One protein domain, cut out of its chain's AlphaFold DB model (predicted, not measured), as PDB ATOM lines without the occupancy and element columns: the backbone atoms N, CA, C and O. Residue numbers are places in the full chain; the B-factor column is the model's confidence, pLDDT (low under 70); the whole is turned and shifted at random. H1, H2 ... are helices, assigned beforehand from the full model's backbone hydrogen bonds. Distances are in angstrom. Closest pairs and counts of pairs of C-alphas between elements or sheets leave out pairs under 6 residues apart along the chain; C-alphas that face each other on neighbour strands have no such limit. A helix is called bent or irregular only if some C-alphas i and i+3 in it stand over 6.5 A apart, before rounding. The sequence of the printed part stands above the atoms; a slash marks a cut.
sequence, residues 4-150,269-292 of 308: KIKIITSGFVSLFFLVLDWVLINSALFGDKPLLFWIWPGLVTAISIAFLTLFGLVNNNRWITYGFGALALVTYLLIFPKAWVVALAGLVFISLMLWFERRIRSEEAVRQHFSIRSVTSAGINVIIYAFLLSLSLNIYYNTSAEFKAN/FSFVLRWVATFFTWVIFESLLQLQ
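This is residues 4 to 150 and 269 to 292 of the 308 residues of an uncharacterized protein of Candidatus Doudnabacteria bacterium RIFCSPHIGHO2_01_FULL_41_86 (UniProt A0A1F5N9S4). An elongated bundle of five helices, in which the hairpin of H4 and the longest helix, H5, makes one side and the hairpin of H1 and H2 the other, with H3 at one edge packing on H1 and H4, and H6 slanting across H2 and residues 116 to 128 of H5. The five, H1 to H5, run up and down, each against the one before it in the chain, and residues 144 to 150, of which 144 to 149 belong to H5, stick out at one end. The printed part has 171 residues with six named helices, H1 to H6 in chain order, and no named strand; its class is all helix. It is compact, with a radius of gyration of the C-alphas of 16.3 A and spans of 58 by 33 by 26 A.

H5, residues 116 to 149, measures 48.0 A from first to last C-alpha and ends at C-alpha 149 at (35.832, 6.962, -59.465). It has a kink of 40 degrees near residue 123 and is only just irregular, with C-alphas 122 and 125 6.9 A apart. H4 is residues 84 to 109, 37.8 A. H1 is residues 4 to 29, 37.2 A, from C-alpha 4 at (8.237, 17.047, -18.315). H2 is residues 35 to 58, 36.5 A. H3 is residues 62 to 79. H6 is residues 269 to 290, ending at C-alpha 290 at (20.604, 31.169, -13.403).

H5 and H4 form a hairpin and touch at a shallow tilt of 6 degrees, opposite ways; their closest C-alphas, of Ser 134 and Ala 89, are 4.5 A apart. H3 and H4 form another hairpin, closest at the C-alphas of Leu 73 and Gly 90, 5.9 A, where H4 touches with residues 86 to 98 alone. H1 and H3 touch at a shallow tilt of 25 degrees, the same way, closest at the C-alphas of Val 23 and Ile 79, 6.5 A. H1 and H2 are a hairpin with a shallow tilt of 21 degrees, closest at the C-alphas of Ser 14 and Phe 51, 4.9 A. Residues 49 to 53 of H2 touch residues 120 to 128 of H5 at a steep tilt of 43 degrees, closest at the C-alphas of Thr 53 and Thr 120, 6.7 A. H6 touches H2 at a steep tilt of 50 degrees, closest at the C-alphas of Ala 277 and Ala 46, 4.2 A. H3 and H5 are apart, as are H4 and H6. Every O i to N i+4 pair is within hydrogen-bond range in H1, H3, H4 and H6; 17 of 20 are in H2 and 27 of 30 in H5.

The two C-alphas farthest apart, of Gln 112 and Asn 150, are 58.8 A from each other. Residues 151 to 268 are not printed, and C-alphas 150 and 269 are 30.1 A apart across this cut. The links H1 to H2, H2 to H3 and H3 to H4 are tight, and H4 to H5 is short. The mean pLDDT of the printed part is 90.2, with residues 111 to 112 under 70.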
ATOM      1  N   LYS A   4       8.343  17.779 -17.043       85.00
ATOM      2  CA  LYS A   4       8.237  17.047 -18.315       85.00
ATOM      3  C   LYS A   4       8.509  17.946 -19.524       85.00
ATOM      4  O   LYS A   4       9.264  17.549 -20.404       85.00
ATOM      5  N   ILE A   5       7.943  19.155 -19.551       88.62
ATOM      6  CA  ILE A   5       8.149  20.093 -20.665       88.62
ATOM      7  C   ILE A   5       9.621  20.530 -20.709       88.62
ATOM      8  O   ILE A   5      10.208  20.517 -21.781       88.62
ATOM      9  N   LYS A   6      10.258  20.816 -19.562       88.00
ATOM     10  CA  LYS A   6      11.695  21.156 -19.511       88.00
ATOM     11  C   LYS A   6      12.587  20.041 -20.079       88.00
ATOM     12  O   LYS A   6      13.478  20.322 -20.876       88.00
ATOM     13  N   ILE A   7      12.326  18.781 -19.722       89.69
ATOM     14  CA  ILE A   7      13.073  17.624 -20.254       89.69
ATOM     15  C   ILE A   7      12.909  17.523 -21.773       89.69
ATOM     16  O   ILE A   7      13.896  17.376 -22.491       89.69
ATOM     17  N   ILE A   8      11.675  17.643 -22.268       91.38
ATOM     18  CA  ILE A   8      11.382  17.584 -23.704       91.38
ATOM     19  C   ILE A   8      12.076  18.733 -24.447       91.38
ATOM     20  O   ILE A   8      12.716  18.496 -25.468       91.38
ATOM     21  N   THR A   9      12.026  19.959 -23.918       91.88
ATOM     22  CA  THR A   9      12.730  21.117 -24.489       91.88
ATOM     23  C   THR A   9      14.240  20.892 -24.537       91.88
ATOM     24  O   THR A   9      14.850  21.146 -25.569       91.88
ATOM     25  N   SER A  10      14.847  20.363 -23.470       92.62
ATOM     26  CA  SER A  10      16.276  20.022 -23.464       92.62
ATOM     27  C   SER A  10      16.621  18.961 -24.515       92.62
ATOM     28  O   SER A  10      17.640  19.094 -25.194       92.62
ATOM     29  N   GLY A  11      15.757  17.959 -24.706       94.12
ATOM     30  CA  GLY A  11      15.904  16.964 -25.769       94.12
ATOM     31  C   GLY A  11      15.859  17.588 -27.165       94.12
ATOM     32  O   GLY A  11      16.743  17.330 -27.977       94.12
ATOM     33  N   PHE A  12      14.897  18.479 -27.431       96.75
ATOM     34  CA  PHE A  12      14.801  19.182 -28.716       96.75
ATOM     35  C   PHE A  12      15.980  20.116 -28.983       96.75
ATOM     36  O   PHE A  12      16.465  20.151 -30.107       96.75
ATOM     37  N   VAL A  13      16.473  20.840 -27.975       96.25
ATOM     38  CA  VAL A  13      17.665  21.689 -28.128       96.25
ATOM     39  C   VAL A  13      18.898  20.835 -28.425       96.25
ATOM     40  O   VAL A  13      19.666  21.160 -29.326       96.25
ATOM     41  N   SER A  14      19.056  19.704 -27.729       95.81
ATOM     42  CA  SER A  14      20.145  18.755 -28.001       95.81
ATOM     43  C   SER A  14      20.062  18.208 -29.425       95.81
ATOM     44  O   SER A  14      21.063  18.199 -30.134       95.81
ATOM     45  N   LEU A  15      18.863  17.809 -29.862       96.94
ATOM     46  CA  LEU A  15      18.627  17.329 -31.219       96.94
ATOM     47  C   LEU A  15      18.894  18.426 -32.255       96.94
ATOM     48  O   LEU A  15      19.499  18.138 -33.275       96.94
ATOM     49  N   PHE A  16      18.502  19.675 -32.000       97.94
ATOM     50  CA  PHE A  16      18.755  20.800 -32.903       97.94
ATOM     51  C   PHE A  16      20.251  21.020 -33.149       97.94
ATOM     52  O   PHE A  16      20.672  21.085 -34.302       97.94
ATOM     53  N   PHE A  17      21.059  21.099 -32.087       97.69
ATOM     54  CA  PHE A  17      22.506  21.280 -32.238       97.69
ATOM     55  C   PHE A  17      23.158  20.083 -32.918       97.69
ATOM     56  O   PHE A  17      24.013  20.263 -33.776       97.69
ATOM     57  N   LEU A  18      22.687  18.879 -32.608       96.69
ATOM     58  CA  LEU A  18      23.162  17.664 -33.243       96.69
ATOM     59  C   LEU A  18      22.796  17.615 -34.745       96.69
ATOM     60  O   LEU A  18      23.627  17.243 -35.567       96.69
ATOM     61  N   VAL A  19      21.598  18.081 -35.123       97.56
ATOM     62  CA  VAL A  19      21.196  18.280 -36.529       97.56
ATOM     63  C   VAL A  19      22.081  19.293 -37.230       97.56
ATOM     64  O   VAL A  19      22.555  19.031 -38.335       97.56
ATOM     65  N   LEU A  20      22.331  20.429 -36.587       97.81
ATOM     66  CA  LEU A  20      23.223  21.450 -37.115       97.81
ATOM     67  C   LEU A  20      24.641  20.897 -37.322       97.81
ATOM     68  O   LEU A  20      25.251  21.164 -38.355       97.81
ATOM     69  N   ASP A  21      25.133  20.088 -36.384       96.62
ATOM     70  CA  ASP A  21      26.430  19.421 -36.477       96.62
ATOM     71  C   ASP A  21      26.500  18.494 -37.697       96.62
ATOM     72  O   ASP A  21      27.411  18.615 -38.512       96.62
ATOM     73  N   TRP A  22      25.494  17.635 -37.902       96.44
ATOM     74  CA  TRP A  22      25.430  16.770 -39.085       96.44
ATOM     75  C   TRP A  22      25.419  17.557 -40.392       96.44
ATOM     76  O   TRP A  22      26.127  17.182 -41.323       96.44
ATOM     77  N   VAL A  23      24.660  18.653 -40.469       96.81
ATOM     78  CA  VAL A  23      24.631  19.517 -41.662       96.81
ATOM     79  C   VAL A  23      26.011  20.117 -41.934       96.81
ATOM     80  O   VAL A  23      26.473  20.102 -43.077       96.81
ATOM     81  N   LEU A  24      26.688  20.618 -40.900       96.56
ATOM     82  CA  LEU A  24      28.014  21.218 -41.035       96.56
ATOM     83  C   LEU A  24      29.081  20.183 -41.397       96.56
ATOM     84  O   LEU A  24      29.888  20.449 -42.284       96.56
ATOM     85  N   ILE A  25      29.064  19.003 -40.774       94.75
ATOM     86  CA  ILE A  25      29.974  17.898 -41.098       94.75
ATOM     87  C   ILE A  25      29.739  17.419 -42.531       94.75
ATOM     88  O   ILE A  25      30.698  17.277 -43.285       94.75
ATOM     89  N   ASN A  26      28.484  17.218 -42.939       94.56
ATOM     90  CA  ASN A  26      28.155  16.827 -44.307       94.56
ATOM     91  C   ASN A  26      28.650  17.884 -45.306       94.56
ATOM     92  O   ASN A  26      29.290  17.549 -46.300       94.56
ATOM     93  N   SER A  27      28.446  19.172 -45.008       93.81
ATOM     94  CA  SER A  27      28.974  20.257 -45.839       93.81
ATOM     95  C   SER A  27      30.502  20.337 -45.844       93.81
ATOM     96  O   SER A  27      31.043  20.838 -46.823       93.81
ATOM     97  N   ALA A  28      31.186  19.945 -44.768       91.25
ATOM     98  CA  ALA A  28      32.645  19.973 -44.684       91.25
ATOM     99  C   ALA A  28      33.298  18.781 -45.399       91.25
ATOM    100  O   ALA A  28      34.396  18.920 -45.928       91.25
ATOM    101  N   LEU A  29      32.635  17.621 -45.394       89.06
ATOM    102  CA  LEU A  29      33.131  16.392 -46.012       89.06
ATOM    103  C   LEU A  29      32.829  16.306 -47.505       89.06
ATOM    104  O   LEU A  29      33.689  15.891 -48.273       89.06
ATOM    105  N   PHE A  30      31.605  16.656 -47.898       87.00
ATOM    106  CA  PHE A  30      31.115  16.500 -49.270       87.00
ATOM    107  C   PHE A  30      31.001  17.834 -50.013       87.00
ATOM    108  O   PHE A  30      30.536  17.874 -51.149       87.00
ATOM    109  N   GLY A  31      31.376  18.937 -49.365       82.06
ATOM    110  CA  GLY A  31      31.466  20.249 -49.989       82.06
ATOM    111  C   GLY A  31      32.910  20.724 -50.025       82.06
ATOM    112  O   GLY A  31      33.653  20.533 -49.066       82.06
ATOM    113  N   ASP A  32      33.282  21.410 -51.104       80.88
ATOM    114  CA  ASP A  32      34.604  22.019 -51.278       80.88
ATOM    115  C   ASP A  32      34.780  23.228 -50.346       80.88
ATOM    116  O   ASP A  32      34.688  24.394 -50.743       80.88
ATOM    117  N   LYS A  33      34.956  22.961 -49.049       87.31
ATOM    118  CA  LYS A  33      35.093  23.984 -48.011       87.31
ATOM    119  C   LYS A  33      36.562  24.197 -47.634       87.31
ATOM    120  O   LYS A  33      37.337  23.245 -47.566       87.31
ATOM    121  N   PRO A  34      36.968  25.448 -47.349       85.88
ATOM    122  CA  PRO A  34      38.333  25.738 -46.922       85.88
ATOM    123  C   PRO A  34      38.624  25.137 -45.540       85.88
ATOM    124  O   PRO A  34      37.719  24.986 -44.725       85.88
ATOM    125  N   LEU A  35      39.903  24.895 -45.226       81.06
ATOM    126  CA  LEU A  35      40.332  24.313 -43.943       81.06
ATOM    127  C   LEU A  35      39.751  25.054 -42.720       81.06
ATOM    128  O   LEU A  35      39.296  24.421 -41.776       81.06
ATOM    129  N   LEU A  36      39.711  26.391 -42.753       86.50
ATOM    130  CA  LEU A  36      39.171  27.210 -41.657       86.50
ATOM    131  C   LEU A  36      37.688  26.941 -41.368       86.50
ATOM    132  O   LEU A  36      37.230  27.184 -40.255       86.50
ATOM    133  N   PHE A  37      36.939  26.408 -42.337       90.94
ATOM    134  CA  PHE A  37      35.547  26.026 -42.127       90.94
ATOM    135  C   PHE A  37      35.408  24.936 -41.059       90.94
ATOM    136  O   PHE A  37      34.418  24.948 -40.336       90.94
ATOM    137  N   TRP A  38      36.409  24.061 -40.889       88.62
ATOM    138  CA  TRP A  38      36.401  22.965 -39.907       88.62
ATOM    139  C   TRP A  38      36.330  23.420 -38.445       88.62
ATOM    140  O   TRP A  38      35.960  22.628 -37.576       88.62
ATOM    141  N   ILE A  39      36.601  24.699 -38.168       91.94
ATOM    142  CA  ILE A  39      36.396  25.290 -36.842       91.94
ATOM    143  C   ILE A  39      34.906  25.245 -36.462       91.94
ATOM    144  O   ILE A  39      34.578  24.954 -35.312       91.94
ATOM    145  N   TRP A  40      33.998  25.474 -37.418       94.12
ATOM    146  CA  TRP A  40      32.558  25.522 -37.155       94.12
ATOM    147  C   TRP A  40      31.968  24.164 -36.755       94.12
ATOM    148  O   TRP A  40      31.372  24.116 -35.678       94.12
ATOM    149  N   PRO A  41      32.159  23.063 -37.519       94.44
ATOM    150  CA  PRO A  41      31.789  21.730 -37.058       94.44
ATOM    151  C   PRO A  41      32.389  21.424 -35.686       94.44
ATOM    152  O   PRO A  41      31.656  21.059 -34.783       94.44
ATOM    153  N   GLY A  42      33.685  21.681 -35.463       93.81
ATOM    154  CA  GLY A  42      34.322  21.399 -34.171       93.81
ATOM    155  C   GLY A  42      33.660  22.111 -32.980       93.81
ATOM    156  O   GLY A  42      33.445  21.500 -31.929       93.81
ATOM    157  N   LEU A  43      33.293  23.387 -33.142       95.44
ATOM    158  CA  LEU A  43      32.573  24.153 -32.118       95.44
ATOM    159  C   LEU A  43      31.142  23.642 -31.913       95.44
ATOM    160  O   LEU A  43      30.710  23.476 -30.772       95.44
ATOM    161  N   VAL A  44      30.411  23.366 -32.995       96.81
ATOM    162  CA  VAL A  44      29.027  22.879 -32.912       96.81
ATOM    163  C   VAL A  44      28.971  21.461 -32.344       96.81
ATOM    164  O   VAL A  44      28.108  21.194 -31.508       96.81
ATOM    165  N   THR A  45      29.927  20.586 -32.665       95.81
ATOM    166  CA  THR A  45      30.090  19.275 -32.024       95.81
ATOM    167  C   THR A  45      30.281  19.443 -30.514       95.81
ATOM    168  O   THR A  45      29.615  18.775 -29.724       95.81
ATOM    169  N   ALA A  46      31.140  20.372 -30.075       95.62
ATOM    170  CA  ALA A  46      31.375  20.615 -28.652       95.62
ATOM    171  C   ALA A  46      30.111  21.092 -27.913       95.62
ATOM    172  O   ALA A  46      29.818  20.617 -26.811       95.62
ATOM    173  N   ILE A  47      29.336  21.988 -28.531       96.31
ATOM    174  CA  ILE A  47      28.051  22.466 -28.001       96.31
ATOM    175  C   ILE A  47      27.008  21.336 -27.989       96.31
ATOM    176  O   ILE A  47      26.288  21.167 -27.005       96.31
ATOM    177  N   SER A  48      26.960  20.515 -29.039       95.94
ATOM    178  CA  SER A  48      26.064  19.355 -29.137       95.94
ATOM    179  C   SER A  48      26.341  18.347 -28.027       95.94
ATOM    180  O   SER A  48      25.419  17.900 -27.346       95.94
ATOM    181  N   ILE A  49      27.619  18.042 -27.781       94.75
ATOM    182  CA  ILE A  49      28.063  17.193 -26.671       94.75
ATOM    183  C   ILE A  49      27.608  17.772 -25.328       94.75
ATOM    184  O   ILE A  49      27.118  17.025 -24.478       94.75
ATOM    185  N   ALA A  50      27.740  19.085 -25.126       94.44
ATOM    186  CA  ALA A  50      27.320  19.740 -23.894       94.44
ATOM    187  C   ALA A  50      25.812  19.587 -23.643       94.44
ATOM    188  O   ALA A  50      25.405  19.141 -22.567       94.44
ATOM    189  N   PHE A  51      24.977  19.870 -24.646       94.75
ATOM    190  CA  PHE A  51      23.530  19.694 -24.520       94.75
ATOM    191  C   PHE A  51      23.128  18.227 -24.339       94.75
ATOM    192  O   PHE A  51      22.328  17.938 -23.451       94.75
ATOM    193  N   LEU A  52      23.738  17.293 -25.078       93.75
ATOM    194  CA  LEU A  52      23.511  15.854 -24.896       93.75
ATOM    195  C   LEU A  52      23.882  15.381 -23.485       93.75
ATOM    196  O   LEU A  52      23.160  14.575 -22.899       93.75
ATOM    197  N   THR A  53      24.977  15.897 -22.920       91.94
ATOM    198  CA  THR A  53      25.410  15.595 -21.545       91.94
ATOM    199  C   THR A  53      24.360  16.047 -20.536       91.94
ATOM    200  O   THR A  53      23.941  15.268 -19.681       91.94
ATOM    201  N   LEU A  54      23.893  17.291 -20.654       91.00
ATOM    202  CA  LEU A  54      22.886  17.857 -19.754       91.00
ATOM    203  C   LEU A  54      21.519  17.182 -19.911       91.00
ATOM    204  O   LEU A  54      20.844  16.916 -18.917       91.00
ATOM    205  N   PHE A  55      21.129  16.846 -21.139       92.00
ATOM    206  CA  PHE A  55      19.918  16.079 -21.404       92.00
ATOM    207  C   PHE A  55      19.993  14.680 -20.783       92.00
ATOM    208  O   PHE A  55      19.051  14.267 -20.108       92.00
ATOM    209  N   GLY A  56      21.117  13.974 -20.948       88.94
ATOM    210  CA  GLY A  56      21.334  12.644 -20.371       88.94
ATOM    211  C   GLY A  56      21.326  12.627 -18.839       88.94
ATOM    212  O   GLY A  56      20.894  11.637 -18.250       88.94
ATOM    213  N   LEU A  57      21.751  13.730 -18.215       87.62
ATOM    214  CA  LEU A  57      21.697  13.943 -16.767       87.62
ATOM    215  C   LEU A  57      20.275  14.149 -16.244       87.62
ATOM    216  O   LEU A  57      19.885  13.581 -15.233       87.62
ATOM    217  N   VAL A  58      19.487  14.988 -16.916       88.00
ATOM    218  CA  VAL A  58      18.185  15.426 -16.383       88.00
ATOM    219  C   VAL A  58      17.043  14.514 -16.821       88.00
ATOM    220  O   VAL A  58      16.027  14.392 -16.129       88.00
ATOM    221  N   ASN A  59      17.174  13.855 -17.971       88.94
ATOM    222  CA  ASN A  59      16.181  12.899 -18.420       88.94
ATOM    223  C   ASN A  59      16.348  11.574 -17.672       88.94
ATOM    224  O   ASN A  59      17.325  10.869 -17.893       88.94
ATOM    225  N   ASN A  60      15.354  11.174 -16.876       83.62
ATOM    226  CA  ASN A  60      15.305   9.844 -16.257       83.62
ATOM    227  C   ASN A  60      14.511   8.809 -17.073       83.62
ATOM    228  O   ASN A  60      14.616   7.606 -16.817       83.62
ATOM    229  N   ASN A  61      13.740   9.243 -18.073       88.94
ATOM    230  CA  ASN A  61      12.875   8.363 -18.849       88.94
ATOM    231  C   ASN A  61      13.604   7.796 -20.079       88.94
ATOM    232  O   ASN A  61      13.838   8.505 -21.061       88.94
ATOM    233  N   ARG A  62      13.879   6.485 -20.054       88.62
ATOM    234  CA  ARG A  62      14.560   5.762 -21.144       88.62
ATOM    235  C   ARG A  62      13.817   5.848 -22.478       88.62
ATOM    236  O   ARG A  62      14.458   5.929 -23.517       88.62
ATOM    237  N   TRP A  63      12.484   5.882 -22.461       92.06
ATOM    238  CA  TRP A  63      11.688   5.985 -23.688       92.06
ATOM    239  C   TRP A  63      11.880   7.324 -24.393       92.06
ATOM    240  O   TRP A  63      11.924   7.365 -25.618       92.06
ATOM    241  N   ILE A  64      12.052   8.407 -23.626       91.56
ATOM    242  CA  ILE A  64      12.361   9.722 -24.194       91.56
ATOM    243  C   ILE A  64      13.744   9.675 -24.854       91.56
ATOM    244  O   ILE A  64      13.880  10.128 -25.987       91.56
ATOM    245  N   THR A  65      14.746   9.057 -24.218       91.62
ATOM    246  CA  THR A  65      16.079   8.925 -24.827       91.62
ATOM    247  C   THR A  65      16.056   8.071 -26.092       91.62
ATOM    248  O   THR A  65      16.642   8.468 -27.094       91.62
ATOM    249  N   TYR A  66      15.346   6.938 -26.092       93.94
ATOM    250  CA  TYR A  66      15.200   6.110 -27.292       93.94
ATOM    251  C   TYR A  66      14.463   6.843 -28.415       93.94
ATOM    252  O   TYR A  66      14.884   6.754 -29.565       93.94
ATOM    253  N   GLY A  67      13.420   7.617 -28.095       95.19
ATOM    254  CA  GLY A  67      12.714   8.450 -29.070       95.19
ATOM    255  C   GLY A  67      13.625   9.499 -29.711       95.19
ATOM    256  O   GLY A  67      13.693   9.588 -30.935       95.19
ATOM    257  N   PHE A  68      14.388  10.245 -28.904       95.25
ATOM    258  CA  PHE A  68      15.359  11.215 -29.423       95.25
ATOM    259  C   PHE A  68      16.528  10.553 -30.161       95.25
ATOM    260  O   PHE A  68      16.982  11.096 -31.161       95.25
ATOM    261  N   GLY A  69      16.981   9.372 -29.733       94.94
ATOM    262  CA  GLY A  69      17.996   8.590 -30.443       94.94
ATOM    263  C   GLY A  69      17.515   8.091 -31.808       94.94
ATOM    264  O   GLY A  69      18.252   8.166 -32.787       94.94
ATOM    265  N   ALA A  70      16.260   7.646 -31.908       96.31
ATOM    266  CA  ALA A  70      15.653   7.271 -33.182       96.31
ATOM    267  C   ALA A  70      15.496   8.486 -34.107       96.31
ATOM    268  O   ALA A  70      15.863   8.408 -35.276       96.31
ATOM    269  N   LEU A  71      15.021   9.623 -33.581       96.75
ATOM    270  CA  LEU A  71      14.950  10.877 -34.339       96.75
ATOM    271  C   LEU A  71      16.329  11.309 -34.838       96.75
ATOM    272  O   LEU A  71      16.461  11.627 -36.012       96.75
ATOM    273  N   ALA A  72      17.346  11.247 -33.975       96.00
ATOM    274  CA  ALA A  72      18.731  11.542 -34.314       96.00
ATOM    275  C   ALA A  72      19.257  10.651 -35.452       96.00
ATOM    276  O   ALA A  72      19.867  11.148 -36.398       96.00
ATOM    277  N   LEU A  73      18.974   9.344 -35.400       96.38
ATOM    278  CA  LEU A  73      19.326   8.417 -36.476       96.38
ATOM    279  C   LEU A  73      18.626   8.779 -37.787       96.38
ATOM    280  O   LEU A  73      19.258   8.806 -38.837       96.38
ATOM    281  N   VAL A  74      17.324   9.059 -37.731       97.06
ATOM    282  CA  VAL A  74      16.534   9.416 -38.914       97.06
ATOM    283  C   VAL A  74      17.074  10.693 -39.549       97.06
ATOM    284  O   VAL A  74      17.335  10.707 -40.746       97.06
ATOM    285  N   THR A  75      17.306  11.750 -38.768       97.12
ATOM    286  CA  THR A  75      17.865  13.005 -39.287       97.12
ATOM    287  C   THR A  75      19.262  12.814 -39.861       97.12
ATOM    288  O   THR A  75      19.556  13.355 -40.922       97.12
ATOM    289  N   TYR A  76      20.097  11.995 -39.222       96.81
ATOM    290  CA  TYR A  76      21.413  11.640 -39.743       96.81
ATOM    291  C   TYR A  76      21.316  10.967 -41.124       96.81
ATOM    292  O   TYR A  76      21.964  11.406 -42.071       96.81
ATOM    293  N   LEU A  77      20.452   9.956 -41.271       96.44
ATOM    294  CA  LEU A  77      20.247   9.237 -42.537       96.44
ATOM    295  C   LEU A  77      19.606  10.097 -43.637       96.44
ATOM    296  O   LEU A  77      19.738   9.774 -44.816       96.44
ATOM    297  N   LEU A  78      18.883  11.159 -43.267       96.81
ATOM    298  CA  LEU A  78      18.312  12.118 -44.216       96.81
ATOM    299  C   LEU A  78      19.350  13.120 -44.738       96.81
ATOM    300  O   LEU A  78      19.221  13.574 -45.871       96.81
ATOM    301  N   ILE A  79      20.338  13.480 -43.915       96.12
ATOM    302  CA  ILE A  79      21.359  14.483 -44.249       96.12
ATOM    303  C   ILE A  79      22.511  13.862 -45.042       96.12
ATOM    304  O   ILE A  79      22.971  14.459 -46.015       96.12
ATOM    305  N   PHE A  80      22.987  12.688 -44.624       95.12
ATOM    306  CA  PHE A  80      24.144  12.038 -45.235       95.12
ATOM    307  C   PHE A  80      23.766  11.166 -46.451       95.12
ATOM    308  O   PHE A  80      22.612  10.748 -46.591       95.12
ATOM    309  N   PRO A  81      24.729  10.838 -47.338       92.38
ATOM    310  CA  PRO A  81      24.485   9.984 -48.498       92.38
ATOM    311  C   PRO A  81      23.898   8.611 -48.136       92.38
ATOM    312  O   PRO A  81      24.297   7.973 -47.161       92.38
ATOM    313  N   LYS A  82      22.978   8.112 -48.972       92.12
ATOM    314  CA  LYS A  82      22.264   6.841 -48.765       92.12
ATOM    315  C   LYS A  82      23.149   5.631 -49.088       92.12
ATOM    316  O   LYS A  82      22.963   4.968 -50.104       92.12
ATOM    317  N   ALA A  83      24.103   5.338 -48.211       91.50
ATOM    318  CA  ALA A  83      24.983   4.180 -48.305       91.50
ATOM    319  C   ALA A  83      24.950   3.346 -47.018       91.50
ATOM    320  O   ALA A  83      24.770   3.872 -45.921       91.50
ATOM    321  N   TRP A  84      25.169   2.032 -47.134       92.00
ATOM    322  CA  TRP A  84      25.132   1.129 -45.977       92.00
ATOM    323  C   TRP A  84      26.227   1.446 -44.944       92.00
ATOM    324  O   TRP A  84      25.984   1.328 -43.747       92.00
ATOM    325  N   VAL A  85      27.405   1.902 -45.391       91.88
ATOM    326  CA  VAL A  85      28.510   2.314 -44.506       91.88
ATOM    327  C   VAL A  85      28.124   3.546 -43.690       91.88
ATOM    328  O   VAL A  85      28.384   3.608 -42.491       91.88
ATOM    329  N   VAL A  86      27.462   4.512 -44.329       93.06
ATOM    330  CA  VAL A  86      26.928   5.701 -43.658       93.06
ATOM    331  C   VAL A  86      25.857   5.278 -42.655       93.06
ATOM    332  O   VAL A  86      25.894   5.687 -41.499       93.06
ATOM    333  N   ALA A  87      24.949   4.374 -43.030       94.44
ATOM    334  CA  ALA A  87      23.957   3.856 -42.092       94.44
ATOM    335  C   ALA A  87      24.594   3.161 -40.875       94.44
ATOM    336  O   ALA A  87      24.169   3.391 -39.742       94.44
ATOM    337  N   LEU A  88      25.658   2.381 -41.088       94.56
ATOM    338  CA  LEU A  88      26.449   1.779 -40.016       94.56
ATOM    339  C   LEU A  88      27.069   2.848 -39.102       94.56
ATOM    340  O   LEU A  88      27.022   2.706 -37.883       94.56
ATOM    341  N   ALA A  89      27.590   3.938 -39.663       94.62
ATOM    342  CA  ALA A  89      28.144   5.054 -38.903       94.62
ATOM    343  C   ALA A  89      27.101   5.740 -38.004       94.62
ATOM    344  O   ALA A  89      27.400   6.069 -36.852       94.62
ATOM    345  N   GLY A  90      25.867   5.896 -38.490       95.25
ATOM    346  CA  GLY A  90      24.735   6.370 -37.689       95.25
ATOM    347  C   GLY A  90      24.363   5.396 -36.566       95.25
ATOM    348  O   GLY A  90      24.195   5.800 -35.415       95.25
ATOM    349  N   LEU A  91      24.302   4.095 -36.863       95.88
ATOM    350  CA  LEU A  91      23.998   3.059 -35.869       95.88
ATOM    351  C   LEU A  91      25.061   2.970 -34.767       95.88
ATOM    352  O   LEU A  91      24.714   2.865 -33.588       95.88
ATOM    353  N   VAL A  92      26.345   3.045 -35.128       95.56
ATOM    354  CA  VAL A  92      27.463   3.083 -34.170       95.56
ATOM    355  C   VAL A  92      27.351   4.317 -33.280       95.56
ATOM    356  O   VAL A  92      27.449   4.193 -32.058       95.56
ATOM    357  N   PHE A  93      27.082   5.488 -33.868       95.62
ATOM    358  CA  PHE A  93      26.910   6.726 -33.112       95.62
ATOM    359  C   PHE A  93      25.795   6.605 -32.067       95.62
ATOM    360  O   PHE A  93      26.024   6.862 -30.887       95.62
ATOM    361  N   ILE A  94      24.607   6.144 -32.470       94.62
ATOM    362  CA  ILE A  94      23.463   5.999 -31.562       94.62
ATOM    363  C   ILE A  94      23.718   4.935 -30.496       94.62
ATOM    364  O   ILE A  94      23.407   5.157 -29.327       94.62
ATOM    365  N   SER A  95      24.340   3.812 -30.853       94.25
ATOM    366  CA  SER A  95      24.691   2.765 -29.885       94.25
ATOM    367  C   SER A  95      25.608   3.306 -28.784       94.25
ATOM    368  O   SER A  95      25.374   3.072 -27.596       94.25
ATOM    369  N   LEU A  96      26.617   4.095 -29.165       94.56
ATOM    370  CA  LEU A  96      27.528   4.735 -28.221       94.56
ATOM    371  C   LEU A  96      26.871   5.895 -27.461       94.56
ATOM    372  O   LEU A  96      27.181   6.082 -26.288       94.56
ATOM    373  N   MET A  97      25.920   6.618 -28.060       93.12
ATOM    374  CA  MET A  97      25.113   7.636 -27.373       93.12
ATOM    375  C   MET A  97      24.271   7.023 -26.241       93.12
ATOM    376  O   MET A  97      24.210   7.567 -25.138       93.12
ATOM    377  N   LEU A  98      23.660   5.859 -26.477       91.56
ATOM    378  CA  LEU A  98      22.912   5.131 -25.446       91.56
ATOM    379  C   LEU A  98      23.837   4.591 -24.348       91.56
ATOM    380  O   LEU A  98      23.474   4.572 -23.170       91.56
ATOM    381  N   TRP A  99      25.050   4.162 -24.705       91.88
ATOM    382  CA  TRP A  99      26.044   3.756 -23.712       91.88
ATOM    383  C   TRP A  99      26.544   4.940 -22.875       91.88
ATOM    384  O   TRP A  99      26.650   4.832 -21.653       91.88
ATOM    385  N   PHE A 100      26.778   6.081 -23.517       91.12
ATOM    386  CA  PHE A 100      27.131   7.348 -22.888       91.12
ATOM    387  C   PHE A 100      26.112   7.767 -21.821       91.12
ATOM    388  O   PHE A 100      26.500   8.066 -20.692       91.12
ATOM    389  N   GLU A 101      24.815   7.705 -22.134       88.38
ATOM    390  CA  GLU A 101      23.744   7.997 -21.174       88.38
ATOM    391  C   GLU A 101      23.824   7.078 -19.946       88.38
ATOM    392  O   GLU A 101      23.797   7.543 -18.804       88.38
ATOM    393  N   ARG A 102      23.969   5.763 -20.164       87.69
ATOM    394  CA  ARG A 102      24.110   4.792 -19.065       87.69
ATOM    395  C   ARG A 102      25.333   5.098 -18.203       87.69
ATOM    396  O   ARG A 102      25.251   5.005 -16.980       87.69
ATOM    397  N   ARG A 103      26.449   5.481 -18.829       87.38
ATOM    398  CA  ARG A 103      27.698   5.810 -18.135       87.38
ATOM    399  C   ARG A 103      27.540   7.049 -17.256       87.38
ATOM    400  O   ARG A 103      27.911   6.991 -16.088       87.38
ATOM    401  N   ILE A 104      26.945   8.120 -17.780       86.31
ATOM    402  CA  ILE A 104      26.679   9.354 -17.027       86.31
ATOM    403  C   ILE A 104      25.831   9.071 -15.789       86.31
ATOM    404  O   ILE A 104      26.210   9.462 -14.687       86.31
ATOM    405  N   ARG A 105      24.734   8.324 -15.949       80.19
ATOM    406  CA  ARG A 105      23.851   7.984 -14.827       80.19
ATOM    407  C   ARG A 105      24.541   7.109 -13.782       80.19
ATOM    408  O   ARG A 105      24.344   7.310 -12.590       80.19
ATOM    409  N   SER A 106      25.368   6.152 -14.216       83.00
ATOM    410  CA  SER A 106      26.142   5.320 -13.283       83.00
ATOM    411  C   SER A 106      27.113   6.149 -12.439       83.00
ATOM    412  O   SER A 106      27.270   5.894 -11.253       83.00
ATOM    413  N   GLU A 107      27.729   7.173 -13.030       82.69
ATOM    414  CA  GLU A 107      28.672   8.051 -12.334       82.69
ATOM    415  C   GLU A 107      27.978   9.041 -11.400       82.69
ATOM    416  O   GLU A 107      28.542   9.398 -10.369       82.69
ATOM    417  N   GLU A 108      26.765   9.480 -11.737       78.88
ATOM    418  CA  GLU A 108      25.935  10.286 -10.840       78.88
ATOM    419  C   GLU A 108      25.502   9.475  -9.610       78.88
ATOM    420  O   GLU A 108      25.672   9.942  -8.487       78.88
ATOM    421  N   ALA A 109      25.024   8.242  -9.805       76.12
ATOM    422  CA  ALA A 109      24.506   7.395  -8.727       76.12
ATOM    423  C   ALA A 109      25.563   6.999  -7.680       76.12
ATOM    424  O   ALA A 109      25.234   6.794  -6.516       76.12
ATOM    425  N   VAL A 110      26.832   6.886  -8.081       75.81
ATOM    426  CA  VAL A 110      27.931   6.456  -7.197       75.81
ATOM    427  C   VAL A 110      28.489   7.613  -6.352       75.81
ATOM    428  O   VAL A 110      29.221   7.387  -5.390       75.81
ATOM    429  N   ARG A 111      28.171   8.873  -6.678       69.50
ATOM    430  CA  ARG A 111      28.801  10.039  -6.039       69.50
ATOM    431  C   ARG A 111      27.949  10.628  -4.922       69.50
ATOM    432  O   ARG A 111      26.798  10.990  -5.115       69.50
ATOM    433  N   GLN A 112      28.593  10.861  -3.779       63.09
ATOM    434  CA  GLN A 112      28.000  11.565  -2.633       63.09
ATOM    435  C   GLN A 112      27.759  13.066  -2.899       63.09
ATOM    436  O   GLN A 112      26.885  13.678  -2.287       63.09
ATOM    437  N   HIS A 113      28.521  13.673  -3.820       71.19
ATOM    438  CA  HIS A 113      28.381  15.079  -4.203       71.19
ATOM    439  C   HIS A 113      28.323  15.242  -5.722       71.19
ATOM    440  O   HIS A 113      29.202  14.769  -6.449       71.19
ATOM    441  N   PHE A 114      27.299  15.957  -6.195       75.81
ATOM    442  CA  PHE A 114      27.159  16.296  -7.604       75.81
ATOM    443  C   PHE A 114      28.243  17.292  -8.030       75.81
ATOM    444  O   PHE A 114      28.402  18.357  -7.435       75.81
ATOM    445  N   SER A 115      28.967  16.953  -9.093       79.12
ATOM    446  CA  SER A 115      29.934  17.832  -9.749       79.12
ATOM    447  C   SER A 115      29.783  17.679 -11.254       79.12
ATOM    448  O   SER A 115      30.074  16.614 -11.808       79.12
ATOM    449  N   ILE A 116      29.366  18.759 -11.924       80.38
ATOM    450  CA  ILE A 116      29.169  18.758 -13.377       80.38
ATOM    451  C   ILE A 116      30.460  18.383 -14.106       80.38
ATOM    452  O   ILE A 116      30.432  17.585 -15.038       80.38
ATOM    453  N   ARG A 117      31.612  18.869 -13.627       81.56
ATOM    454  CA  ARG A 117      32.926  18.551 -14.199       81.56
ATOM    455  C   ARG A 117      33.209  17.054 -14.130       81.56
ATOM    456  O   ARG A 117      33.663  16.476 -15.112       81.56
ATOM    457  N   SER A 118      32.943  16.429 -12.986       76.38
ATOM    458  CA  SER A 118      33.227  15.011 -12.766       76.38
ATOM    459  C   SER A 118      32.341  14.124 -13.637       76.38
ATOM    460  O   SER A 118      32.861  13.271 -14.355       76.38
ATOM    461  N   VAL A 119      31.035  14.389 -13.647       75.38
ATOM    462  CA  VAL A 119      30.058  13.655 -14.462       75.38
ATOM    463  C   VAL A 119      30.357  13.807 -15.957       75.38
ATOM    464  O   VAL A 119      30.434  12.819 -16.688       75.38
ATOM    465  N   THR A 120      30.626  15.038 -16.397       79.50
ATOM    466  CA  THR A 120      30.990  15.336 -17.788       79.50
ATOM    467  C   THR A 120      32.277  14.609 -18.171       79.50
ATOM    468  O   THR A 120      32.323  13.923 -19.185       79.50
ATOM    469  N   SER A 121      33.316  14.660 -17.332       77.75
ATOM    470  CA  SER A 121      34.619  14.062 -17.646       77.75
ATOM    471  C   SER A 121      34.590  12.546 -17.865       77.75
ATOM    472  O   SER A 121      35.451  12.044 -18.593       77.75
ATOM    473  N   ALA A 122      33.624  11.846 -17.256       73.25
ATOM    474  CA  ALA A 122      33.479  10.397 -17.326       73.25
ATOM    475  C   ALA A 122      32.677   9.928 -18.551       73.25
ATOM    476  O   ALA A 122      32.980   8.876 -19.114       73.25
ATOM    477  N   GLY A 123      31.679  10.708 -18.984       80.88
ATOM    478  CA  GLY A 123      30.870  10.401 -20.166       80.88
ATOM    479  C   GLY A 123      31.470  10.930 -21.470       80.88
ATOM    480  O   GLY A 123      31.427  10.249 -22.491       80.88
ATOM    481  N   ILE A 124      32.074  12.120 -21.451       88.31
ATOM    482  CA  ILE A 124      32.388  12.886 -22.667       88.31
ATOM    483  C   ILE A 124      33.290  12.146 -23.664       88.31
ATOM    484  O   ILE A 124      33.144  12.301 -24.871       88.31
ATOM    485  N   ASN A 125      34.184  11.283 -23.178       90.19
ATOM    486  CA  ASN A 125      35.051  10.495 -24.050       90.19
ATOM    487  C   ASN A 125      34.251   9.509 -24.909       90.19
ATOM    488  O   ASN A 125      34.571   9.336 -26.078       90.19
ATOM    489  N   VAL A 126      33.200   8.892 -24.355       92.19
ATOM    490  CA  VAL A 126      32.366   7.921 -25.083       92.19
ATOM    491  C   VAL A 126      31.691   8.597 -26.270       92.19
ATOM    492  O   VAL A 126      31.759   8.086 -27.386       92.19
ATOM    493  N   ILE A 127      31.094   9.772 -26.052       92.94
ATOM    494  CA  ILE A 127      30.405  10.496 -27.122       92.94
ATOM    495  C   ILE A 127      31.393  11.113 -28.122       92.94
ATOM    496  O   ILE A 127      31.134  11.071 -29.319       92.94
ATOM    497  N   ILE A 128      32.566  11.586 -27.681       93.19
ATOM    498  CA  ILE A 128      33.634  12.021 -28.597       93.19
ATOM    499  C   ILE A 128      34.066  10.861 -29.495       93.19
ATOM    500  O   ILE A 128      34.143  11.030 -30.707       93.19
ATOM    501  N   TYR A 129      34.298   9.667 -28.941       92.81
ATOM    502  CA  TYR A 129      34.628   8.500 -29.759       92.81
ATOM    503  C   TYR A 129      33.489   8.104 -30.699       92.81
ATOM    504  O   TYR A 129      33.767   7.701 -31.826       92.81
ATOM    505  N   ALA A 130      32.230   8.275 -30.290       93.88
ATOM    506  CA  ALA A 130      31.083   8.084 -31.172       93.88
ATOM    507  C   ALA A 130      31.143   9.012 -32.391       93.88
ATOM    508  O   ALA A 130      31.012   8.543 -33.524       93.88
ATOM    509  N   PHE A 131      31.404  10.305 -32.172       94.25
ATOM    510  CA  PHE A 131      31.599  11.275 -33.249       94.25
ATOM    511  C   PHE A 131      32.792  10.919 -34.130       94.25
ATOM    512  O   PHE A 131      32.655  10.890 -35.347       94.25
ATOM    513  N   LEU A 132      33.944  10.592 -33.537       93.75
ATOM    514  CA  LEU A 132      35.153  10.259 -34.292       93.75
ATOM    515  C   LEU A 132      34.971   9.016 -35.167       93.75
ATOM    516  O   LEU A 132      35.392   9.024 -36.322       93.75
ATOM    517  N   LEU A 133      34.328   7.968 -34.648       93.31
ATOM    518  CA  LEU A 133      34.037   6.756 -35.415       93.31
ATOM    519  C   LEU A 133      33.032   7.031 -36.536       93.31
ATOM    520  O   LEU A 133      33.252   6.603 -37.667       93.31
ATOM    521  N   SER A 134      31.965   7.786 -36.250       94.19
ATOM    522  CA  SER A 134      30.976   8.163 -37.265       94.19
ATOM    523  C   SER A 134      31.592   9.029 -38.372       94.19
ATOM    524  O   SER A 134      31.361   8.790 -39.557       94.19
ATOM    525  N   LEU A 135      32.437   9.993 -38.000       93.56
ATOM    526  CA  LEU A 135      33.175  10.842 -38.931       93.56
ATOM    527  C   LEU A 135      34.147  10.014 -39.778       93.56
ATOM    528  O   LEU A 135      34.177  10.166 -40.994       93.56
ATOM    529  N   SER A 136      34.884   9.090 -39.160       91.62
ATOM    530  CA  SER A 136      35.847   8.234 -39.865       91.62
ATOM    531  C   SER A 136      35.166   7.323 -40.885       91.62
ATOM    532  O   SER A 136      35.658   7.182 -41.997       91.62
ATOM    533  N   LEU A 137      34.005   6.750 -40.563       93.00
ATOM    534  CA  LEU A 137      33.243   5.936 -41.516       93.00
ATOM    535  C   LEU A 137      32.668   6.764 -42.679       93.00
ATOM    536  O   LEU A 137      32.616   6.276 -43.808       93.00
ATOM    537  N   ASN A 138      32.283   8.019 -42.438       93.06
ATOM    538  CA  ASN A 138      31.897   8.935 -43.515       93.06
ATOM    539  C   ASN A 138      33.085   9.328 -44.401       93.06
ATOM    540  O   ASN A 138      32.945   9.370 -45.620       93.06
ATOM    541  N   ILE A 139      34.256   9.568 -43.805       90.25
ATOM    542  CA  ILE A 139      35.498   9.820 -44.546       90.25
ATOM    543  C   ILE A 139      35.859   8.598 -45.389       90.25
ATOM    544  O   ILE A 139      36.119   8.752 -46.575       90.25
ATOM    545  N   TYR A 140      35.782   7.389 -44.826       90.69
ATOM    546  CA  TYR A 140      35.977   6.151 -45.580       90.69
ATOM    547  C   TYR A 140      35.049   6.070 -46.789       90.69
ATOM    548  O   TYR A 140      35.502   5.751 -47.886       90.69
ATOM    549  N   TYR A 141      33.757   6.356 -46.604       90.75
ATOM    550  CA  TYR A 141      32.797   6.349 -47.704       90.75
ATOM    551  C   TYR A 141      33.190   7.358 -48.791       90.75
ATOM    552  O   TYR A 141      33.261   6.982 -49.959       90.75
ATOM    553  N   ASN A 142      33.497   8.599 -48.404       86.94
ATOM    554  CA  ASN A 142      33.877   9.655 -49.339       86.94
ATOM    555  C   ASN A 142      35.167   9.306 -50.097       86.94
ATOM    556  O   ASN A 142      35.177   9.256 -51.323       86.94
ATOM    557  N   THR A 143      36.227   8.956 -49.367       83.88
ATOM    558  CA  THR A 143      37.523   8.578 -49.934       83.88
ATOM    559  C   THR A 143      37.420   7.324 -50.792       83.88
ATOM    560  O   THR A 143      37.996   7.282 -51.871       83.88
ATOM    561  N   SER A 144      36.677   6.296 -50.369       85.69
ATOM    562  CA  SER A 144      36.507   5.091 -51.181       85.69
ATOM    563  C   SER A 144      35.715   5.365 -52.457       85.69
ATOM    564  O   SER A 144      35.978   4.695 -53.454       85.69
ATOM    565  N   ALA A 145      34.729   6.264 -52.430       83.19
ATOM    566  CA  ALA A 145      33.958   6.623 -53.614       83.19
ATOM    567  C   ALA A 145      34.818   7.416 -54.609       83.19
ATOM    568  O   ALA A 145      34.871   7.057 -55.782       83.19
ATOM    569  N   GLU A 146      35.548   8.425 -54.126       80.38
ATOM    570  CA  GLU A 146      36.455   9.247 -54.933       80.38
ATOM    571  C   GLU A 146      37.598   8.412 -55.523       80.38
ATOM    572  O   GLU A 146      37.819   8.429 -56.732       80.38
ATOM    573  N   PHE A 147      38.247   7.589 -54.695       82.88
ATOM    574  CA  PHE A 147      39.332   6.710 -55.123       82.88
ATOM    575  C   PHE A 147      38.887   5.701 -56.187       82.88
ATOM    576  O   PHE A 147      39.635   5.423 -57.116       82.88
ATOM    577  N   LYS A 148      37.667   5.154 -56.086       82.81
ATOM    578  CA  LYS A 148      37.123   4.235 -57.102       82.81
ATOM    579  C   LYS A 148      36.728   4.948 -58.393       82.81
ATOM    580  O   LYS A 148      36.797   4.332 -59.451       82.81
ATOM    581  N   ALA A 149      36.271   6.196 -58.305       84.00
ATOM    582  CA  ALA A 149      35.832   6.962 -59.465       84.00
ATOM    583  C   ALA A 149      37.018   7.489 -60.282       84.00
ATOM    584  O   ALA A 149      37.009   7.379 -61.506       84.00
ATOM    585  N   ASN A 150      38.028   8.054 -59.614       84.00
ATOM    586  CA  ASN A 150      39.233   8.575 -60.249       84.00
ATOM    587  C   ASN A 150      40.419   8.566 -59.255       84.00
ATOM    588  O   ASN A 150      40.608   9.518 -58.492       84.00
ATOM    589  N   PHE A 269      43.671  15.083 -31.706       85.81
ATOM    590  CA  PHE A 269      42.953  16.335 -31.420       85.81
ATOM    591  C   PHE A 269      41.763  16.176 -30.461       85.81
ATOM    592  O   PHE A 269      41.196  17.169 -30.002       85.81
ATOM    593  N   SER A 270      41.404  14.942 -30.091       89.12
ATOM    594  CA  SER A 270      40.263  14.672 -29.203       89.12
ATOM    595  C   SER A 270      40.388  15.330 -27.826       89.12
ATOM    596  O   SER A 270      39.371  15.676 -27.225       89.12
ATOM    597  N   PHE A 271      41.612  15.564 -27.329       90.81
ATOM    598  CA  PHE A 271      41.802  16.270 -26.061       90.81
ATOM    599  C   PHE A 271      41.320  17.723 -26.154       90.81
ATOM    600  O   PHE A 271      40.664  18.186 -25.225       90.81
ATOM    601  N   VAL A 272      41.580  18.424 -27.265       91.69
ATOM    602  CA  VAL A 272      41.129  19.812 -27.465       91.69
ATOM    603  C   VAL A 272      39.609  19.847 -27.466       91.69
ATOM    604  O   VAL A 272      39.011  20.601 -26.701       91.69
ATOM    605  N   LEU A 273      38.979  18.963 -28.247       91.62
ATOM    606  CA  LEU A 273      37.522  18.857 -28.300       91.62
ATOM    607  C   LEU A 273      36.928  18.556 -26.918       91.62
ATOM    608  O   LEU A 273      35.946  19.177 -26.522       91.62
ATOM    609  N   ARG A 274      37.555  17.664 -26.141       91.88
ATOM    610  CA  ARG A 274      37.156  17.367 -24.760       91.88
ATOM    611  C   ARG A 274      37.209  18.599 -23.863       91.88
ATOM    612  O   ARG A 274      36.267  18.826 -23.102       91.88
ATOM    613  N   TRP A 275      38.292  19.368 -23.921       92.75
ATOM    614  CA  TRP A 275      38.443  20.597 -23.140       92.75
ATOM    615  C   TRP A 275      37.366  21.620 -23.504       92.75
ATOM    616  O   TRP A 275      36.671  22.113 -22.616       92.75
ATOM    617  N   VAL A 276      37.173  21.866 -24.799       94.00
ATOM    618  CA  VAL A 276      36.182  22.818 -25.315       94.00
ATOM    619  C   VAL A 276      34.756  22.386 -24.957       94.00
ATOM    620  O   VAL A 276      33.978  23.183 -24.441       94.00
ATOM    621  N   ALA A 277      34.417  21.110 -25.134       94.19
ATOM    622  CA  ALA A 277      33.096  20.585 -24.796       94.19
ATOM    623  C   ALA A 277      32.832  20.594 -23.279       94.19
ATOM    624  O   ALA A 277      31.726  20.915 -22.845       94.19
ATOM    625  N   THR A 278      33.848  20.325 -22.449       92.62
ATOM    626  CA  THR A 278      33.735  20.460 -20.984       92.62
ATOM    627  C   THR A 278      33.488  21.915 -20.585       92.62
ATOM    628  O   THR A 278      32.626  22.181 -19.749       92.62
ATOM    629  N   PHE A 279      34.207  22.856 -21.206       94.12
ATOM    630  CA  PHE A 279      34.014  24.286 -20.989       94.12
ATOM    631  C   PHE A 279      32.591  24.725 -21.359       94.12
ATOM    632  O   PHE A 279      31.903  25.306 -20.522       94.12
ATOM    633  N   PHE A 280      32.100  24.372 -22.553       94.81
ATOM    634  CA  PHE A 280      30.723  24.683 -22.954       94.81
ATOM    635  C   PHE A 280      29.685  24.038 -22.039       94.81
ATOM    636  O   PHE A 280      28.712  24.693 -21.678       94.81
ATOM    637  N   THR A 281      29.899  22.791 -21.610       94.00
ATOM    638  CA  THR A 281      28.997  22.124 -20.656       94.00
ATOM    639  C   THR A 281      28.886  22.915 -19.362       94.00
ATOM    640  O   THR A 281      27.777  23.130 -18.880       94.00
ATOM    641  N   TRP A 282      30.009  23.393 -18.824       93.44
ATOM    642  CA  TRP A 282      30.016  24.228 -17.626       93.44
ATOM    643  C   TRP A 282      29.290  25.564 -17.846       93.44
ATOM    644  O   TRP A 282      28.371  25.876 -17.093       93.44
ATOM    645  N   VAL A 283      29.617  26.307 -18.911       94.44
ATOM    646  CA  VAL A 283      28.976  27.603 -19.220       94.44
ATOM    647  C   VAL A 283      27.462  27.456 -19.409       94.44
ATOM    648  O   VAL A 283      26.683  28.238 -18.859       94.44
ATOM    649  N   ILE A 284      27.022  26.444 -20.160       94.06
ATOM    650  CA  ILE A 284      25.599  26.193 -20.419       94.06
ATOM    651  C   ILE A 284      24.896  25.769 -19.127       94.06
ATOM    652  O   ILE A 284      23.792  26.234 -18.852       94.06
ATOM    653  N   PHE A 285      25.529  24.923 -18.313       92.31
ATOM    654  CA  PHE A 285      24.978  24.491 -17.031       92.31
ATOM    655  C   PHE A 285      24.735  25.666 -16.075       92.31
ATOM    656  O   PHE A 285      23.622  25.805 -15.570       92.31
ATOM    657  N   GLU A 286      25.734  26.533 -15.875       90.38
ATOM    658  CA  GLU A 286      25.605  27.738 -15.041       90.38
ATOM    659  C   GLU A 286      24.500  28.666 -15.563       90.38
ATOM    660  O   GLU A 286      23.646  29.123 -14.803       90.38
ATOM    661  N   SER A 287      24.444  28.870 -16.882       90.06
ATOM    662  CA  SER A 287      23.394  29.676 -17.519       90.06
ATOM    663  C   SER A 287      21.996  29.099 -17.255       90.06
ATOM    664  O   SER A 287      21.061  29.823 -16.909       90.06
ATOM    665  N   LEU A 288      21.835  27.776 -17.360       89.94
ATOM    666  CA  LEU A 288      20.563  27.093 -17.105       89.94
ATOM    667  C   LEU A 288      20.182  27.063 -15.616       89.94
ATOM    668  O   LEU A 288      18.988  27.013 -15.303       89.94
ATOM    669  N   LEU A 289      21.149  27.121 -14.696       87.50
ATOM    670  CA  LEU A 289      20.885  27.325 -13.269       87.50
ATOM    671  C   LEU A 289      20.378  28.744 -12.989       87.50
ATOM    672  O   LEU A 289      19.371  28.897 -12.297       87.50
ATOM    673  N   GLN A 290      21.022  29.768 -13.559       87.81
ATOM    674  CA  GLN A 290      20.604  31.169 -13.403       87.81
ATOM    675  C   GLN A 290      19.185  31.409 -13.933       87.81
ATOM    676  O   GLN A 290      18.387  32.088 -13.293       87.81
ATOM    677  N   LEU A 291      18.830  30.773 -15.054       87.62
ATOM    678  CA  LEU A 291      17.483  30.816 -15.634       87.62
ATOM    679  C   LEU A 291      16.448  29.961 -14.877       87.62
ATOM    680  O   LEU A 291      15.313  29.819 -15.336       87.62
ATOM    681  N   GLN A 292      16.824  29.340 -13.751       83.81
ATOM    682  CA  GLN A 292      15.992  28.406 -12.981       83.81
ATOM    683  C   GLN A 292      15.437  27.247 -13.828       83.81
ATOM    684  O   GLN A 292      14.389  26.652 -13.530       83.81
TER     685      GLN A 292